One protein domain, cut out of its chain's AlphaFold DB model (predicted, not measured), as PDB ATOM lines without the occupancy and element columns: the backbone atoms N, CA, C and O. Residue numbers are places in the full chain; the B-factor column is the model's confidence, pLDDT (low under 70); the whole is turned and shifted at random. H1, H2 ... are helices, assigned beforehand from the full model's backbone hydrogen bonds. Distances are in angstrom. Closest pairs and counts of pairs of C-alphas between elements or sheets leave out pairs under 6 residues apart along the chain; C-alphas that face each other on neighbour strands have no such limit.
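What this domain is: This is residues 9 to 147 of the 302 residues of an uncharacterized protein of Phanerochaete carnosa (strain HHB-10118-sp) (UniProt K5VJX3). A body of short helices has the long helix H3 leading away from it as an arm, with the small helix H2 at the arm's far end, where residues 25 to 30 stick out. In the body H4 and H5 make the core; H1 and H6 pack on H5, H8 packs on H4 and H6, and H7 lies near H4 and H6. The arm makes the length of an elongated outline of 58 by 31 by 28 A. The printed part has 139 residues with eight named helices, H1 to H8 along the chain, and no named strand: all helix, and only just compact, close to loose, with a radius of gyration of the C-alphas of 17.2 A.

Where its parts are: H3, residues 41 to 56, spans 22.8 A from C-alpha 41 at (354.311, 373.656, 345.994) to C-alpha 56 at (347.037, 357.600, 360.502). Before it come H1, 13 to 17, and H2, 29 to 33. After it come H4, 63 to 71; H5, 79 to 88, 14.4 A; H6, 103 to 113, 15.2 A; H7, 116 to 125, 14.0 A; and H8, 141 to 146, ending at (353.312, 372.060, 375.340).

How they stand to each other: H3 touches H4 with residues 52 to 56 alone, closest C-alphas Val 55 and Ala 65 at 6.4 A, a helical hairpin. H4 and H5, also a hairpin, touch at Leu 70 and Gln 81, C-alphas 6.4 A apart. H5 touches H6 at a shallow tilt of 20 degrees, the same way; the closest C-alphas, Ile 79 and Cys 103, are 5.4 A apart. In each helix every O i to N i+4 pair is within hydrogen-bond range.

The domain as a whole: The C-alphas farthest apart, Glu 30 and Gly 134, are 58.0 A apart. The printed part has no cut. The links H1 to H2, H5 to H6 and H7 to H8 are long. Residues 19 to 39 and residue 147 have pLDDT under 70.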
ATOM      1  N   LEU A   9     346.479 372.599 355.299       79.31
ATOM      2  CA  LEU A   9     347.353 371.699 356.070       79.31
ATOM      3  C   LEU A   9     347.549 372.126 357.538       79.31
ATOM      4  O   LEU A   9     347.821 371.284 358.391       79.31
ATOM      5  N   ASN A  10     347.356 373.411 357.847       84.88
ATOM      6  CA  ASN A  10     347.558 373.956 359.189       84.88
ATOM      7  C   ASN A  10     346.282 373.977 360.029       84.88
ATOM      8  O   ASN A  10     346.298 374.480 361.151       84.88
ATOM      9  N   ARG A  11     345.162 373.466 359.517       87.19
ATOM     10  CA  ARG A  11     343.888 373.457 360.237       87.19
ATOM     11  C   ARG A  11     343.613 372.107 360.889       87.19
ATOM     12  O   ARG A  11     344.078 371.060 360.447       87.19
ATOM     13  N   VAL A  12     342.867 372.136 361.989       87.12
ATOM     14  CA  VAL A  12     342.491 370.918 362.722       87.12
ATOM     15  C   VAL A  12     341.429 370.111 361.973       87.12
ATOM     16  O   VAL A  12     341.556 368.895 361.876       87.12
ATOM     17  N   TRP A  13     340.428 370.774 361.386       81.81
ATOM     18  CA  TRP A  13     339.330 370.106 360.668       81.81
ATOM     19  C   TRP A  13     339.815 369.255 359.487       81.81
ATOM     20  O   TRP A  13     339.272 368.195 359.214       81.81
ATOM     21  N   THR A  14     340.918 369.636 358.848       78.12
ATOM     22  CA  THR A  14     341.483 368.886 357.714       78.12
ATOM     23  C   THR A  14     342.042 367.539 358.132       78.12
ATOM     24  O   THR A  14     342.041 366.579 357.369       78.12
ATOM     25  N   MET A  15     342.471 367.442 359.389       77.44
ATOM     26  CA  MET A  15     342.880 366.190 359.999       77.44
ATOM     27  C   MET A  15     341.697 365.237 360.152       77.44
ATOM     28  O   MET A  15     341.851 364.048 359.918       77.44
ATOM     29  N   GLN A  16     340.524 365.773 360.493       76.44
ATOM     30  CA  GLN A  16     339.291 365.004 360.658       76.44
ATOM     31  C   GLN A  16     338.752 364.479 359.321       76.44
ATOM     32  O   GLN A  16     338.158 363.407 359.278       76.44
ATOM     33  N   GLU A  17     338.983 365.211 358.231       75.88
ATOM     34  CA  GLU A  17     338.589 364.805 356.876       75.88
ATOM     35  C   GLU A  17     339.594 363.865 356.202       75.88
ATOM     36  O   GLU A  17     339.265 363.194 355.222       75.88
ATOM     37  N   THR A  18     340.825 363.797 356.714       71.56
ATOM     38  CA  THR A  18     341.843 362.915 356.150       71.56
ATOM     39  C   THR A  18     341.637 361.495 356.660       71.56
ATOM     40  O   THR A  18     341.780 361.215 357.848       71.56
ATOM     41  N   THR A  19     341.355 360.572 355.746       69.88
ATOM     42  CA  THR A  19     341.316 359.134 356.039       69.88
ATOM     43  C   THR A  19     342.476 358.430 355.346       69.88
ATOM     44  O   THR A  19     343.044 358.954 354.389       69.88
ATOM     45  N   SER A  20     342.814 357.213 355.785       66.94
ATOM     46  CA  SER A  20     343.838 356.383 355.129       66.94
ATOM     47  C   SER A  20     343.538 356.102 353.650       66.94
ATOM     48  O   SER A  20     344.443 355.747 352.904       66.94
ATOM     49  N   ASN A  21     342.281 356.275 353.230       68.44
ATOM     50  CA  ASN A  21     341.798 356.024 351.873       68.44
ATOM     51  C   ASN A  21     341.526 357.330 351.106       68.44
ATOM     52  O   ASN A  21     340.676 357.361 350.215       68.44
ATOM     53  N   TRP A  22     342.181 358.430 351.482       68.88
ATOM     54  CA  TRP A  22     341.957 359.718 350.838       68.88
ATOM     55  C   TRP A  22     342.379 359.696 349.358       68.88
ATOM     56  O   TRP A  22     343.493 359.315 349.008       68.88
ATOM     57  N   LEU A  23     341.467 360.144 348.492       66.12
ATOM     58  CA  LEU A  23     341.702 360.461 347.087       66.12
ATOM     59  C   LEU A  23     341.708 361.980 346.898       66.12
ATOM     60  O   LEU A  23     340.748 362.656 347.279       66.12
ATOM     61  N   LEU A  24     342.757 362.522 346.277       64.94
ATOM     62  CA  LEU A  24     342.783 363.942 345.936       64.94
ATOM     63  C   LEU A  24     341.797 364.221 344.791       64.94
ATOM     64  O   LEU A  24     342.017 363.807 343.653       64.94
ATOM     65  N   GLY A  25     340.696 364.906 345.092       64.25
ATOM     66  CA  GLY A  25     339.733 365.361 344.090       64.25
ATOM     67  C   GLY A  25     340.150 366.690 343.456       64.25
ATOM     68  O   GLY A  25     340.789 367.514 344.104       64.25
ATOM     69  N   GLY A  26     339.758 366.919 342.199       65.50
ATOM     70  CA  GLY A  26     339.918 368.221 341.534       65.50
ATOM     71  C   GLY A  26     341.328 368.539 341.027       65.50
ATOM     72  O   GLY A  26     341.609 369.694 340.729       65.50
ATOM     73  N   LEU A  27     342.208 367.538 340.915       58.81
ATOM     74  CA  LEU A  27     343.524 367.713 340.303       58.81
ATOM     75  C   LEU A  27     343.394 368.000 338.804       58.81
ATOM     76  O   LEU A  27     342.958 367.137 338.041       58.81
ATOM     77  N   VAL A  28     343.825 369.190 338.384       59.59
ATOM     78  CA  VAL A  28     344.060 369.520 336.976       59.59
ATOM     79  C   VAL A  28     345.571 369.412 336.725       59.59
ATOM     80  O   VAL A  28     346.334 370.125 337.384       59.59
ATOM     81  N   PRO A  29     346.033 368.512 335.834       57.66
ATOM     82  CA  PRO A  29     347.458 368.261 335.620       57.66
ATOM     83  C   PRO A  29     348.262 369.530 335.324       57.66
ATOM     84  O   PRO A  29     349.351 369.694 335.870       57.66
ATOM     85  N   GLU A  30     347.721 370.456 334.525       62.62
ATOM     86  CA  GLU A  30     348.433 371.663 334.099       62.62
ATOM     87  C   GLU A  30     348.905 372.549 335.268       62.62
ATOM     88  O   GLU A  30     350.012 373.084 335.213       62.62
ATOM     89  N   GLU A  31     348.129 372.671 336.350       56.25
ATOM     90  CA  GLU A  31     348.463 373.537 337.496       56.25
ATOM     91  C   GLU A  31     349.596 372.968 338.367       56.25
ATOM     92  O   GLU A  31     350.328 373.720 339.009       56.25
ATOM     93  N   PHE A  32     349.791 371.645 338.336       55.38
ATOM     94  CA  PHE A  32     350.895 370.948 339.004       55.38
ATOM     95  C   PHE A  32     352.157 370.858 338.128       55.38
ATOM     96  O   PHE A  32     353.245 370.594 338.642       55.38
ATOM     97  N   MET A  33     352.039 371.094 336.814       52.81
ATOM     98  CA  MET A  33     353.179 371.111 335.888       52.81
ATOM     99  C   MET A  33     353.897 372.464 335.831       52.81
ATOM    100  O   MET A  33     355.057 372.515 335.412       52.81
ATOM    101  N   VAL A  34     353.264 373.553 336.284       54.31
ATOM    102  CA  VAL A  34     353.928 374.859 336.409       54.31
ATOM    103  C   VAL A  34     354.829 374.844 337.643       54.31
ATOM    104  O   VAL A  34     354.480 375.329 338.719       54.31
ATOM    105  N   ARG A  35     356.038 374.303 337.476       52.91
ATOM    106  CA  ARG A  35     357.146 374.576 338.390       52.91
ATOM    107  C   ARG A  35     357.463 376.063 338.281       52.91
ATOM    108  O   ARG A  35     358.184 376.480 337.380       52.91
ATOM    109  N   LYS A  36     356.919 376.884 339.179       55.03
ATOM    110  CA  LYS A  36     357.562 378.170 339.457       55.03
ATOM    111  C   LYS A  36     358.942 377.831 339.999       55.03
ATOM    112  O   LYS A  36     359.036 377.106 340.985       55.03
ATOM    113  N   GLU A  37     359.976 378.322 339.325       56.78
ATOM    114  CA  GLU A  37     361.387 377.953 339.521       56.78
ATOM    115  C   GLU A  37     361.874 378.122 340.976       56.78
ATOM    116  O   GLU A  37     362.854 377.494 341.363       56.78
ATOM    117  N   ASP A  38     361.116 378.846 341.811       55.25
ATOM    118  CA  ASP A  38     361.433 379.126 343.213       55.25
ATOM    119  C   ASP A  38     360.543 378.416 344.262       55.25
ATOM    120  O   ASP A  38     360.764 378.601 345.461       55.25
ATOM    121  N   LEU A  39     359.513 377.636 343.886       60.94
ATOM    122  CA  LEU A  39     358.620 377.012 344.880       60.94
ATOM    123  C   LEU A  39     357.958 375.715 344.385       60.94
ATOM    124  O   LEU A  39     356.966 375.741 343.656       60.94
ATOM    125  N   ASP A  40     358.456 374.573 344.861       73.75
ATOM    126  CA  ASP A  40     357.871 373.251 344.597       73.75
ATOM    127  C   ASP A  40     356.645 372.972 345.493       73.75
ATOM    128  O   ASP A  40     356.667 372.160 346.422       73.75
ATOM    129  N   LEU A  41     355.578 373.743 345.262       70.75
ATOM    130  CA  LEU A  41     354.311 373.656 345.994       70.75
ATOM    131  C   LEU A  41     353.641 372.266 345.888       70.75
ATOM    132  O   LEU A  41     353.219 371.761 346.932       70.75
ATOM    133  N   PRO A  42     353.547 371.631 344.698       73.00
ATOM    134  CA  PRO A  42     353.072 370.257 344.543       73.00
ATOM    135  C   PRO A  42     353.699 369.254 345.504       73.00
ATOM    136  O   PRO A  42     352.983 368.562 346.230       73.00
ATOM    137  N   THR A  43     355.031 369.206 345.525       75.69
ATOM    138  CA  THR A  43     355.781 368.250 346.336       75.69
ATOM    139  C   THR A  43     355.601 368.541 347.819       75.69
ATOM    140  O   THR A  43     355.289 367.633 348.576       75.69
ATOM    141  N   GLN A  44     355.666 369.810 348.244       78.00
ATOM    142  CA  GLN A  44     355.435 370.182 349.649       78.00
ATOM    143  C   GLN A  44     354.039 369.790 350.152       78.00
ATOM    144  O   GLN A  44     353.891 369.333 351.286       78.00
ATOM    145  N   PHE A  45     353.010 369.981 349.325       77.75
ATOM    146  CA  PHE A  45     351.655 369.572 349.672       77.75
ATOM    147  C   PHE A  45     351.541 368.049 349.753       77.75
ATOM    148  O   PHE A  45     351.054 367.530 350.757       77.75
ATOM    149  N   HIS A  46     352.029 367.344 348.730       77.75
ATOM    150  CA  HIS A  46     352.050 365.884 348.688       77.75
ATOM    151  C   HIS A  46     352.783 365.294 349.902       77.75
ATOM    152  O   HIS A  46     352.230 364.451 350.602       77.75
ATOM    153  N   ASP A  47     353.974 365.796 350.220       81.62
ATOM    154  CA  ASP A  47     354.776 365.347 351.358       81.62
ATOM    155  C   ASP A  47     354.073 365.614 352.693       81.62
ATOM    156  O   ASP A  47     354.084 364.763 353.590       81.62
ATOM    157  N   GLY A  48     353.405 366.766 352.824       80.69
ATOM    158  CA  GLY A  48     352.587 367.094 353.991       80.69
ATOM    159  C   GLY A  48     351.418 366.122 354.182       80.69
ATOM    160  O   GLY A  48     351.163 365.668 355.301       80.69
ATOM    161  N   VAL A  49     350.742 365.752 353.091       80.56
ATOM    162  CA  VAL A  49     349.665 364.753 353.096       80.56
ATOM    163  C   VAL A  49     350.202 363.359 353.418       80.56
ATOM    164  O   VAL A  49     349.677 362.702 354.316       80.56
ATOM    165  N   CYS A  50     351.272 362.912 352.759       82.00
ATOM    166  CA  CYS A  50     351.888 361.611 353.016       82.00
ATOM    167  C   CYS A  50     352.355 361.474 354.467       82.00
ATOM    168  O   CYS A  50     352.107 360.442 355.089       82.00
ATOM    169  N   SER A  51     352.960 362.520 355.034       82.31
ATOM    170  CA  SER A  51     353.385 362.537 356.439       82.31
ATOM    171  C   SER A  51     352.200 362.354 357.394       82.31
ATOM    172  O   SER A  51     352.288 361.610 358.368       82.31
ATOM    173  N   LEU A  52     351.061 362.990 357.104       80.06
ATOM    174  CA  LEU A  52     349.832 362.809 357.877       80.06
ATOM    175  C   LEU A  52     349.275 361.385 357.739       80.06
ATOM    176  O   LEU A  52     348.933 360.759 358.742       80.06
ATOM    177  N   LEU A  53     349.212 360.859 356.515       83.12
ATOM    178  CA  LEU A  53     348.714 359.508 356.246       83.12
ATOM    179  C   LEU A  53     349.570 358.433 356.923       83.12
ATOM    180  O   LEU A  53     349.019 357.471 357.451       83.12
ATOM    181  N   GLN A  54     350.892 358.613 356.986       83.62
ATOM    182  CA  GLN A  54     351.794 357.705 357.704       83.62
ATOM    183  C   GLN A  54     351.461 357.608 359.199       83.62
ATOM    184  O   GLN A  54     351.513 356.518 359.768       83.62
ATOM    185  N   VAL A  55     351.079 358.721 359.834       83.00
ATOM    186  CA  VAL A  55     350.652 358.726 361.243       83.00
ATOM    187  C   VAL A  55     349.307 358.010 361.415       83.00
ATOM    188  O   VAL A  55     349.122 357.268 362.380       83.00
ATOM    189  N   LEU A  56     348.381 358.193 360.468       82.00
ATOM    190  CA  LEU A  56     347.037 357.600 360.502       82.00
ATOM    191  C   LEU A  56     346.996 356.115 360.116       82.00
ATOM    192  O   LEU A  56     346.041 355.426 360.465       82.00
ATOM    193  N   ALA A  57     348.009 355.619 359.405       82.75
ATOM    194  CA  ALA A  57     348.074 354.237 358.937       82.75
ATOM    195  C   ALA A  57     348.350 353.213 360.055       82.75
ATOM    196  O   ALA A  57     348.172 352.016 359.838       82.75
ATOM    197  N   ARG A  58     348.791 353.657 361.243       83.00
ATOM    198  CA  ARG A  58     349.014 352.771 362.397       83.00
ATOM    199  C   ARG A  58     347.673 352.295 362.966       83.00
ATOM    200  O   ARG A  58     346.747 353.091 363.115       83.00
ATOM    201  N   ASP A  59     347.586 351.013 363.323       82.12
ATOM    202  CA  ASP A  59     346.417 350.438 363.996       82.12
ATOM    203  C   ASP A  59     346.843 349.685 365.278       82.12
ATOM    204  O   ASP A  59     347.548 348.678 365.184       82.12
ATOM    205  N   PRO A  60     346.476 350.174 366.480       84.69
ATOM    206  CA  PRO A  60     345.751 351.421 366.715       84.69
ATOM    207  C   PRO A  60     346.603 352.670 366.387       84.69
ATOM    208  O   PRO A  60     347.836 352.602 366.435       84.69
ATOM    209  N   PRO A  61     345.973 353.825 366.094       88.88
ATOM    210  CA  PRO A  61     346.690 355.063 365.781       88.88
ATOM    211  C   PRO A  61     347.597 355.529 366.926       88.88
ATOM    212  O   PRO A  61     347.254 355.375 368.100       88.88
ATOM    213  N   ASP A  62     348.744 356.124 366.596       91.81
ATOM    214  CA  ASP A  62     349.733 356.562 367.588       91.81
ATOM    215  C   ASP A  62     349.335 357.889 368.248       91.81
ATOM    216  O   ASP A  62     349.291 358.940 367.605       91.81
ATOM    217  N   LEU A  63     349.094 357.844 369.559       93.25
ATOM    218  CA  LEU A  63     348.632 358.991 370.335       93.25
ATOM    219  C   LEU A  63     349.618 360.160 370.326       93.25
ATOM    220  O   LEU A  63     349.205 361.301 370.110       93.25
ATOM    221  N   PHE A  64     350.904 359.908 370.565       93.25
ATOM    222  CA  PHE A  64     351.895 360.980 370.669       93.25
ATOM    223  C   PHE A  64     352.229 361.578 369.307       93.25
ATOM    224  O   PHE A  64     352.373 362.800 369.204       93.25
ATOM    225  N   ALA A  65     352.262 360.753 368.259       92.38
ATOM    226  CA  ALA A  65     352.436 361.224 366.893       92.38
ATOM    227  C   ALA A  65     351.259 362.112 366.456       92.38
ATOM    228  O   ALA A  65     351.467 363.210 365.934       92.38
ATOM    229  N   LEU A  66     350.020 361.700 366.746       92.19
ATOM    230  CA  LEU A  66     348.829 362.509 366.470       92.19
ATOM    231  C   LEU A  66     348.824 363.809 367.276       92.19
ATOM    232  O   LEU A  66     348.584 364.875 366.709       92.19
ATOM    233  N   ALA A  67     349.147 363.753 368.572       92.88
ATOM    234  CA  ALA A  67     349.263 364.942 369.410       92.88
ATOM    235  C   ALA A  67     350.321 365.911 368.857       92.88
ATOM    236  O   ALA A  67     350.064 367.107 368.750       92.88
ATOM    237  N   LYS A  68     351.489 365.410 368.435       91.50
ATOM    238  CA  LYS A  68     352.548 366.215 367.809       91.50
ATOM    239  C   LYS A  68     352.057 366.928 366.551       91.50
ATOM    240  O   LYS A  68     352.310 368.122 366.409       91.50
ATOM    241  N   VAL A  69     351.337 366.232 365.673       89.06
ATOM    242  CA  VAL A  69     350.767 366.835 364.458       89.06
ATOM    243  C   VAL A  69     349.663 367.845 364.798       89.06
ATOM    244  O   VAL A  69     349.556 368.880 364.145       89.06
ATOM    245  N   LEU A  70     348.863 367.606 365.839       90.81
ATOM    246  CA  LEU A  70     347.837 368.554 366.287       90.81
ATOM    247  C   LEU A  70     348.424 369.834 366.888       90.81
ATOM    248  O   LEU A  70     347.830 370.899 366.717       90.81
ATOM    249  N   ARG A  71     349.590 369.769 367.547       89.94
ATOM    250  CA  ARG A  71     350.273 370.953 368.111       89.94
ATOM    251  C   ARG A  71     350.621 371.997 367.055       89.94
ATOM    252  O   ARG A  71     350.605 373.185 367.362       89.94
ATOM    253  N   SER A  72     350.927 371.578 365.827       86.19
ATOM    254  CA  SER A  72     351.211 372.501 364.722       86.19
ATOM    255  C   SER A  72     349.950 373.000 364.010       86.19
ATOM    256  O   SER A  72     350.058 373.795 363.079       86.19
ATOM    257  N   ARG A  73     348.756 372.550 364.420       87.38
ATOM    258  CA  ARG A  73     347.484 372.887 363.774       87.38
ATOM    259  C   ARG A  73     346.663 373.866 364.594       87.38
ATOM    260  O   ARG A  73     346.655 373.843 365.821       87.38
ATOM    261  N   ARG A  74     345.902 374.694 363.884       87.19
ATOM    262  CA  ARG A  74     345.008 375.706 364.441       87.19
ATOM    263  C   ARG A  74     343.560 375.235 364.396       87.19
ATOM    264  O   ARG A  74     343.028 374.928 363.324       87.19
ATOM    265  N   GLY A  75     342.943 375.188 365.571       86.31
ATOM    266  CA  GLY A  75     341.494 375.102 365.730       86.31
ATOM    267  C   GLY A  75     340.848 376.483 365.617       86.31
ATOM    268  O   GLY A  75     341.512 377.507 365.785       86.31
ATOM    269  N   THR A  76     339.555 376.504 365.325       87.75
ATOM    270  CA  THR A  76     338.689 377.673 365.517       87.75
ATOM    271  C   THR A  76     338.436 377.889 367.008       87.75
ATOM    272  O   THR A  76     338.482 379.020 367.488       87.75
ATOM    273  N   HIS A  77     338.245 376.796 367.749       89.44
ATOM    274  CA  HIS A  77     338.132 376.781 369.201       89.44
ATOM    275  C   HIS A  77     339.175 375.845 369.812       89.44
ATOM    276  O   HIS A  77     339.688 374.932 369.165       89.44
ATOM    277  N   HIS A  78     339.494 376.058 371.089       86.06
ATOM    278  CA  HIS A  78     340.480 375.229 371.781       86.06
ATOM    279  C   HIS A  78     340.036 373.756 371.895       86.06
ATOM    280  O   HIS A  78     340.879 372.859 371.903       86.06
ATOM    281  N   ILE A  79     338.724 373.495 371.946       91.12
ATOM    282  CA  ILE A  79     338.166 372.138 372.027       91.12
ATOM    283  C   ILE A  79     338.361 371.334 370.731       91.12
ATOM    284  O   ILE A  79     338.451 370.110 370.788       91.12
ATOM    285  N   ASP A  80     338.531 371.998 369.579       91.81
ATOM    286  CA  ASP A  80     338.652 371.346 368.268       91.81
ATOM    287  C   ASP A  80     339.782 370.318 368.240       91.81
ATOM    288  O   ASP A  80     339.633 369.234 367.682       91.81
ATOM    289  N   GLN A  81     340.919 370.645 368.860       93.50
ATOM    290  CA  GLN A  81     342.077 369.753 368.912       93.50
ATOM    291  C   GLN A  81     341.805 368.509 369.767       93.50
ATOM    292  O   GLN A  81     342.274 367.426 369.420       93.50
ATOM    293  N   VAL A  82     341.024 368.640 370.846       94.56
ATOM    294  CA  VAL A  82     340.621 367.507 371.693       94.56
ATOM    295  C   VAL A  82     339.684 366.591 370.910       94.56
ATOM    296  O   VAL A  82     339.930 365.389 370.812       94.56
ATOM    297  N   SER A  83     338.646 367.155 370.288       93.00
ATOM    298  CA  SER A  83     337.695 366.390 369.475       93.00
ATOM    299  C   SER A  83     338.374 365.723 368.275       93.00
ATOM    300  O   SER A  83     338.093 364.563 367.978       93.00
ATOM    301  N   ALA A  84     339.302 366.416 367.607       93.00
ATOM    302  CA  ALA A  84     340.089 365.844 366.520       93.00
ATOM    303  C   ALA A  84     340.969 364.690 366.995       93.00
ATOM    304  O   ALA A  84     340.965 363.644 366.353       93.00
ATOM    305  N   LEU A  85     341.667 364.826 368.127       94.44
ATOM    306  CA  LEU A  85     342.452 363.722 368.676       94.44
ATOM    307  C   LEU A  85     341.572 362.495 368.931       94.44
ATOM    308  O   LEU A  85     341.946 361.392 368.548       94.44
ATOM    309  N   GLY A  86     340.389 362.682 369.518       93.94
ATOM    310  CA  GLY A  86     339.474 361.574 369.779       93.94
ATOM    311  C   GLY A  86     338.983 360.873 368.519       93.94
ATOM    312  O   GLY A  86     338.969 359.641 368.472       93.94
ATOM    313  N   LEU A  87     338.648 361.643 367.481       91.56
ATOM    314  CA  LEU A  87     338.248 361.093 366.188       91.56
ATOM    315  C   LEU A  87     339.384 360.274 365.562       91.56
ATOM    316  O   LEU A  87     339.167 359.149 365.120       91.56
ATOM    317  N   LEU A  88     340.603 360.815 365.568       91.69
ATOM    318  CA  LEU A  88     341.772 360.184 364.950       91.69
ATOM    319  C   LEU A  88     342.242 358.950 365.720       91.69
ATOM    320  O   LEU A  88     342.735 358.009 365.112       91.69
ATOM    321  N   LEU A  89     342.039 358.922 367.038       92.31
ATOM    322  CA  LEU A  89     342.238 357.738 367.876       92.31
ATOM    323  C   LEU A  89     341.111 356.704 367.744       92.31
ATOM    324  O   LEU A  89     341.193 355.653 368.378       92.31
ATOM    325  N   LYS A  90     340.077 356.985 366.936       91.44
ATOM    326  CA  LYS A  90     338.889 356.139 366.750       91.44
ATOM    327  C   LYS A  90     338.171 355.847 368.078       91.44
ATOM    328  O   LYS A  90     337.727 354.726 368.319       91.44
ATOM    329  N   CYS A  91     338.088 356.844 368.963       93.25
ATOM    330  CA  CYS A  91     337.381 356.692 370.234       93.25
ATOM    331  C   CYS A  91     335.877 356.435 369.988       93.25
ATOM    332  O   CYS A  91     335.296 357.062 369.101       93.25
ATOM    333  N   PRO A  92     335.227 355.553 370.772       93.31
ATOM    334  CA  PRO A  92     333.823 355.182 370.583       93.31
ATOM    335  C   PRO A  92     332.857 356.341 370.852       93.31
ATOM    336  O   PRO A  92     331.767 356.381 370.288       93.31
ATOM    337  N   ALA A  93     333.257 357.289 371.700       92.81
ATOM    338  CA  ALA A  93     332.539 358.528 371.939       92.81
ATOM    339  C   ALA A  93     333.519 359.703 371.997       92.81
ATOM    340  O   ALA A  93     334.667 359.566 372.426       92.81
ATOM    341  N   LEU A  94     333.038 360.867 371.565       91.88
ATOM    342  CA  LEU A  94     333.767 362.128 371.605       91.88
ATOM    343  C   LEU A  94     333.156 363.035 372.679       91.88
ATOM    344  O   LEU A  94     331.951 362.938 372.933       91.88
ATOM    345  N   PRO A  95     333.950 363.927 373.300       86.94
ATOM    346  CA  PRO A  95     333.396 364.946 374.180       86.94
ATOM    347  C   PRO A  95     332.387 365.808 373.414       86.94
ATOM    348  O   PRO A  95     332.551 366.059 372.215       86.94
ATOM    349  N   ILE A  96     331.343 366.259 374.114       87.69
ATOM    350  CA  ILE A  96     330.339 367.159 373.541       87.69
ATOM    351  C   ILE A  96     331.050 368.404 373.020       87.69
ATOM    352  O   ILE A  96     331.846 369.018 373.725       87.69
ATOM    353  N   TYR A  97     330.745 368.790 371.785       86.94
ATOM    354  CA  TYR A  97     331.281 370.018 371.230       86.94
ATOM    355  C   TYR A  97     330.588 371.223 371.874       86.94
ATOM    356  O   TYR A  97     329.501 371.632 371.465       86.94
ATOM    357  N   ASP A  98     331.229 371.793 372.890       88.50
ATOM    358  CA  ASP A  98     330.842 373.062 373.491       88.50
ATOM    359  C   ASP A  98     332.031 374.024 373.464       88.50
ATOM    360  O   ASP A  98     333.054 373.828 374.116       88.50
ATOM    361  N   THR A  99     331.872 375.118 372.719       88.12
ATOM    362  CA  THR A  99     332.880 376.182 372.589       88.12
ATOM    363  C   THR A  99     333.265 376.843 373.918       88.12
ATOM    364  O   THR A  99     334.308 377.491 373.992       88.12
ATOM    365  N   LYS A 100     332.434 376.699 374.960       89.81
ATOM    366  CA  LYS A 100     332.684 377.212 376.313       89.81
ATOM    367  C   LYS A 100     333.339 376.176 377.230       89.81
ATOM    368  O   LYS A 100     333.778 376.543 378.323       89.81
ATOM    369  N   GLN A 101     333.415 374.912 376.813       88.50
ATOM    370  CA  GLN A 101     334.039 373.851 377.589       88.50
ATOM    371  C   GLN A 101     335.549 374.074 377.680       88.50
ATOM    372  O   GLN A 101     336.215 374.453 376.714       88.50
ATOM    373  N   ARG A 102     336.117 373.801 378.856       91.12
ATOM    374  CA  ARG A 102     337.569 373.807 379.029       91.12
ATOM    375  C   ARG A 102     338.152 372.553 378.387       91.12
ATOM    376  O   ARG A 102     337.638 371.456 378.582       91.12
ATOM    377  N   CYS A 103     339.279 372.694 377.692       93.00
ATOM    378  CA  CYS A 103     339.955 371.548 377.078       93.00
ATOM    379  C   CYS A 103     340.320 370.455 378.080       93.00
ATOM    380  O   CYS A 103     340.302 369.294 377.709       93.00
ATOM    381  N   GLU A 104     340.631 370.812 379.328       92.62
ATOM    382  CA  GLU A 104     340.950 369.830 380.369       92.62
ATOM    383  C   GLU A 104     339.740 368.942 380.707       92.62
ATOM    384  O   GLU A 104     339.894 367.732 380.861       92.62
ATOM    385  N   ASP A 105     338.525 369.502 380.722       91.31
ATOM    386  CA  ASP A 105     337.301 368.728 380.960       91.31
ATOM    387  C   ASP A 105     337.018 367.789 379.776       91.31
ATOM    388  O   ASP A 105     336.704 366.612 379.961       91.31
ATOM    389  N   GLY A 106     337.173 368.296 378.546       93.12
ATOM    390  CA  GLY A 106     337.036 367.494 377.328       93.12
ATOM    391  C   GLY A 106     338.104 366.401 377.219       93.12
ATOM    392  O   GLY A 106     337.806 365.281 376.813       93.12
ATOM    393  N   TRP A 107     339.337 366.699 377.629       94.81
ATOM    394  CA  TRP A 107     340.449 365.753 377.672       94.81
ATOM    395  C   TRP A 107     340.194 364.631 378.675       94.81
ATOM    396  O   TRP A 107     340.337 363.464 378.320       94.81
ATOM    397  N   GLY A 108     339.732 364.955 379.887       92.38
ATOM    398  CA  GLY A 108     339.358 363.951 380.885       92.38
ATOM    399  C   GLY A 108     338.253 363.013 380.394       92.38
ATOM    400  O   GLY A 108     338.355 361.799 380.570       92.38
ATOM    401  N   GLN A 109     337.230 363.550 379.717       92.06
ATOM    402  CA  GLN A 109     336.189 362.735 379.074       92.06
ATOM    403  C   GLN A 109     336.770 361.854 377.966       92.06
ATOM    404  O   GLN A 109     336.448 360.670 377.890       92.06
ATOM    405  N   LEU A 110     337.659 362.399 377.133       95.00
ATOM    406  CA  LEU A 110     338.266 361.652 376.040       95.00
ATOM    407  C   LEU A 110     339.150 360.500 376.538       95.00
ATOM    408  O   LEU A 110     339.056 359.396 376.011       95.00
ATOM    409  N   VAL A 111     339.964 360.720 377.575       94.81
ATOM    410  CA  VAL A 111     340.830 359.685 378.176       94.81
ATOM    411  C   VAL A 111     340.017 358.484 378.668       94.81
ATOM    412  O   VAL A 111     340.486 357.350 378.574       94.81
ATOM    413  N   GLN A 112     338.787 358.692 379.144       93.00
ATOM    414  CA  GLN A 112     337.885 357.594 379.527       93.00
ATOM    415  C   GLN A 112     337.441 356.750 378.325       93.00
ATOM    416  O   GLN A 112     337.235 355.547 378.468       93.00
ATOM    417  N   GLN A 113     337.312 357.367 377.148       94.50
ATOM    418  CA  GLN A 113     336.880 356.704 375.913       94.50
ATOM    419  C   GLN A 113     338.035 356.051 375.147       94.50
ATOM    420  O   GLN A 113     337.807 355.200 374.291       94.50
ATOM    421  N   MET A 114     339.281 356.409 375.450       95.50
ATOM    422  CA  MET A 114     340.451 355.802 374.822       95.50
ATOM    423  C   MET A 114     340.507 354.285 375.040       95.50
ATOM    424  O   MET A 114     340.090 353.764 376.082       95.50
ATOM    425  N   SER A 115     341.104 353.577 374.077       94.81
ATOM    426  CA  SER A 115     341.397 352.149 374.221       94.81
ATOM    427  C   SER A 115     342.285 351.882 375.444       94.81
ATOM    428  O   SER A 115     343.000 352.769 375.926       94.81
ATOM    429  N   HIS A 116     342.279 350.643 375.942       95.44
ATOM    430  CA  HIS A 116     343.109 350.279 377.095       95.44
ATOM    431  C   HIS A 116     344.598 350.473 376.767       95.44
ATOM    432  O   HIS A 116     345.371 350.951 377.597       95.44
ATOM    433  N   LYS A 117     344.988 350.191 375.515       94.06
ATOM    434  CA  LYS A 117     346.347 350.418 375.022       94.06
ATOM    435  C   LYS A 117     346.733 351.896 375.056       94.06
ATOM    436  O   LYS A 117     347.757 352.219 375.641       94.06
ATOM    437  N   HIS A 118     345.910 352.798 374.520       95.50
ATOM    438  CA  HIS A 118     346.208 354.240 374.532       95.50
ATOM    439  C   HIS A 118     346.363 354.797 375.952       95.50
ATOM    440  O   HIS A 118     347.272 355.582 376.214       95.50
ATOM    441  N   ARG A 119     345.513 354.353 376.886       96.19
ATOM    442  CA  ARG A 119     345.622 354.703 378.310       96.19
ATOM    443  C   ARG A 119     346.921 354.197 378.939       96.19
ATOM    444  O   ARG A 119     347.579 354.935 379.667       96.19
ATOM    445  N   THR A 120     347.317 352.969 378.619       96.25
ATOM    446  CA  THR A 120     348.590 352.387 379.078       96.25
ATOM    447  C   THR A 120     349.784 353.132 378.482       96.25
ATOM    448  O   THR A 120     350.736 353.450 379.189       96.25
ATOM    449  N   ASP A 121     349.708 353.509 377.205       95.06
ATOM    450  CA  ASP A 121     350.759 354.270 376.537       95.06
ATOM    451  C   ASP A 121     350.927 355.667 377.159       95.06
ATOM    452  O   ASP A 121     352.064 356.097 377.356       95.06
ATOM    453  N   LEU A 122     349.837 356.338 377.560       95.31
ATOM    454  CA  LEU A 122     349.893 357.573 378.358       95.31
ATOM    455  C   LEU A 122     350.567 357.357 379.717       95.31
ATOM    456  O   LEU A 122     351.399 358.170 380.123       95.31
ATOM    457  N   LEU A 123     350.217 356.279 380.417       95.62
ATOM    458  CA  LEU A 123     350.785 355.954 381.723       95.62
ATOM    459  C   LEU A 123     352.304 355.728 381.640       95.62
ATOM    460  O   LEU A 123     353.041 356.303 382.441       95.62
ATOM    461  N   VAL A 124     352.753 354.928 380.669       94.25
ATOM    462  CA  VAL A 124     354.129 354.415 380.569       94.25
ATOM    463  C   VAL A 124     355.068 355.351 379.804       94.25
ATOM    464  O   VAL A 124     356.180 355.628 380.256       94.25
ATOM    465  N   ASN A 125     354.646 355.863 378.646       92.31
ATOM    466  CA  ASN A 125     355.533 356.654 377.786       92.31
ATOM    467  C   ASN A 125     355.578 358.132 378.196       92.31
ATOM    468  O   ASN A 125     356.516 358.831 377.825       92.31
ATOM    469  N   CYS A 126     354.590 358.639 378.942       90.56
ATOM    470  CA  CYS A 126     354.639 360.014 379.431       90.56
ATOM    471  C   CYS A 126     355.422 360.071 380.751       90.56
ATOM    472  O   CYS A 126     354.926 359.563 381.755       90.56
ATOM    473  N   PRO A 127     356.588 360.728 380.820       87.62
ATOM    474  CA  PRO A 127     357.344 360.810 382.070       87.62
ATOM    475  C   PRO A 127     356.813 361.878 383.029       87.62
ATOM    476  O   PRO A 127     357.215 361.947 384.189       87.62
ATOM    477  N   VAL A 128     355.921 362.741 382.541       87.94
ATOM    478  CA  VAL A 128     355.402 363.885 383.282       87.94
ATOM    479  C   VAL A 128     354.268 363.447 384.203       87.94
ATOM    480  O   VAL A 128     353.391 362.670 383.816       87.94
ATOM    481  N   VAL A 129     354.273 363.997 385.415       90.12
ATOM    482  CA  VAL A 129     353.165 363.880 386.365       90.12
ATOM    483  C   VAL A 129     352.044 364.834 385.964       90.12
ATOM    484  O   VAL A 129     352.279 366.026 385.745       90.12
ATOM    485  N   GLY A 130     350.821 364.318 385.919       90.19
ATOM    486  CA  GLY A 130     349.612 365.096 385.695       90.19
ATOM    487  C   GLY A 130     349.457 366.234 386.697       90.19
ATOM    488  O   GLY A 130     349.660 366.072 387.906       90.19
ATOM    489  N   ASN A 131     349.076 367.410 386.206       88.69
ATOM    490  CA  ASN A 131     348.738 368.541 387.074       88.69
ATOM    491  C   ASN A 131     347.232 368.632 387.387       88.69
ATOM    492  O   ASN A 131     346.845 369.443 388.228       88.69
ATOM    493  N   ALA A 132     346.406 367.770 386.785       81.56
ATOM    494  CA  ALA A 132     344.986 367.676 387.084       81.56
ATOM    495  C   ALA A 132     344.756 367.139 388.516       81.56
ATOM    496  O   ALA A 132     345.440 366.199 388.947       81.56
ATOM    497  N   PRO A 133     343.816 367.717 389.286       73.62
ATOM    498  CA  PRO A 133     343.435 367.178 390.589       73.62
ATOM    499  C   PRO A 133     342.908 365.740 390.465       73.62
ATOM    500  O   PRO A 133     341.998 365.487 389.684       73.62
ATOM    501  N   GLY A 134     343.471 364.807 391.240       74.19
ATOM    502  CA  GLY A 134     343.026 363.404 391.265       74.19
ATOM    503  C   GLY A 134     343.338 362.591 390.003       74.19
ATOM    504  O   GLY A 134     342.714 361.556 389.783       74.19
ATOM    505  N   THR A 135     344.236 363.070 389.134       82.25
ATOM    506  CA  THR A 135     344.737 362.295 387.988       82.25
ATOM    507  C   THR A 135     346.212 362.619 387.741       82.25
ATOM    508  O   THR A 135     346.576 363.303 386.785       82.25
ATOM    509  N   LYS A 136     347.087 362.159 388.638       88.88
ATOM    510  CA  LYS A 136     348.548 362.344 388.554       88.88
ATOM    511  C   LYS A 136     349.200 361.431 387.522       88.88
ATOM    512  O   LYS A 136     350.258 361.766 386.986       88.88
ATOM    513  N   TRP A 137     348.586 360.293 387.221       93.00
ATOM    514  CA  TRP A 137     349.135 359.329 386.269       93.00
ATOM    515  C   TRP A 137     349.096 359.787 384.799       93.00
ATOM    516  O   TRP A 137     349.975 359.410 384.015       93.00
ATOM    517  N   CYS A 138     348.107 360.610 384.436       93.19
ATOM    518  CA  CYS A 138     347.857 361.085 383.075       93.19
ATOM    519  C   CYS A 138     348.317 362.543 382.917       93.19
ATOM    520  O   CYS A 138     348.025 363.358 383.792       93.19
ATOM    521  N   PRO A 139     349.003 362.922 381.821       93.25
ATOM    522  CA  PRO A 139     349.279 364.331 381.556       93.25
ATOM    523  C   PRO A 139     347.978 365.120 381.370       93.25
ATOM    524  O   PRO A 139     346.994 364.608 380.835       93.25
ATOM    525  N   SER A 140     347.990 366.395 381.743       93.12
ATOM    526  CA  SER A 140     346.926 367.322 381.361       93.12
ATOM    527  C   SER A 140     346.952 367.618 379.862       93.12
ATOM    528  O   SER A 140     347.971 367.414 379.190       93.12
ATOM    529  N   TRP A 141     345.859 368.164 379.331       93.88
ATOM    530  CA  TRP A 141     345.803 368.613 377.941       93.88
ATOM    531  C   TRP A 141     346.893 369.645 377.653       93.88
ATOM    532  O   TRP A 141     347.636 369.550 376.678       93.88
ATOM    533  N   SER A 142     347.037 370.613 378.555       92.31
ATOM    534  CA  SER A 142     348.091 371.622 378.485       92.31
ATOM    535  C   SER A 142     349.495 371.004 378.445       92.31
ATOM    536  O   SER A 142     350.298 371.378 377.590       92.31
ATOM    537  N   GLN A 143     349.798 370.018 379.295       91.81
ATOM    538  CA  GLN A 143     351.083 369.311 379.273       91.81
ATOM    539  C   GLN A 143     351.288 368.543 377.962       91.81
ATOM    540  O   GLN A 143     352.366 368.624 377.368       91.81
ATOM    541  N   LEU A 144     350.248 367.855 377.480       92.62
ATOM    542  CA  LEU A 144     350.280 367.124 376.217       92.62
ATOM    543  C   LEU A 144     350.567 368.059 375.036       92.62
ATOM    544  O   LEU A 144     351.306 367.679 374.131       92.62
ATOM    545  N   MET A 145     350.042 369.284 375.042       90.62
ATOM    546  CA  MET A 145     350.195 370.229 373.932       90.62
ATOM    547  C   MET A 145     351.469 371.086 374.003       90.62
ATOM    548  O   MET A 145     351.956 371.526 372.965       90.62
ATOM    549  N   LEU A 146     352.076 371.272 375.181       85.81
ATOM    550  CA  LEU A 146     353.312 372.060 375.340       85.81
ATOM    551  C   LEU A 146     354.592 371.332 374.880       85.81
ATOM    552  O   LEU A 146     355.635 371.965 374.718       85.81
ATOM    553  N   GLY A 147     354.529 370.019 374.649       68.12
ATOM    554  CA  GLY A 147     355.451 369.239 373.809       68.12
ATOM    555  C   GLY A 147     356.918 369.079 374.228       68.12
ATOM    556  O   GLY A 147     357.566 368.180 373.708       68.12
TER     557      GLY A 147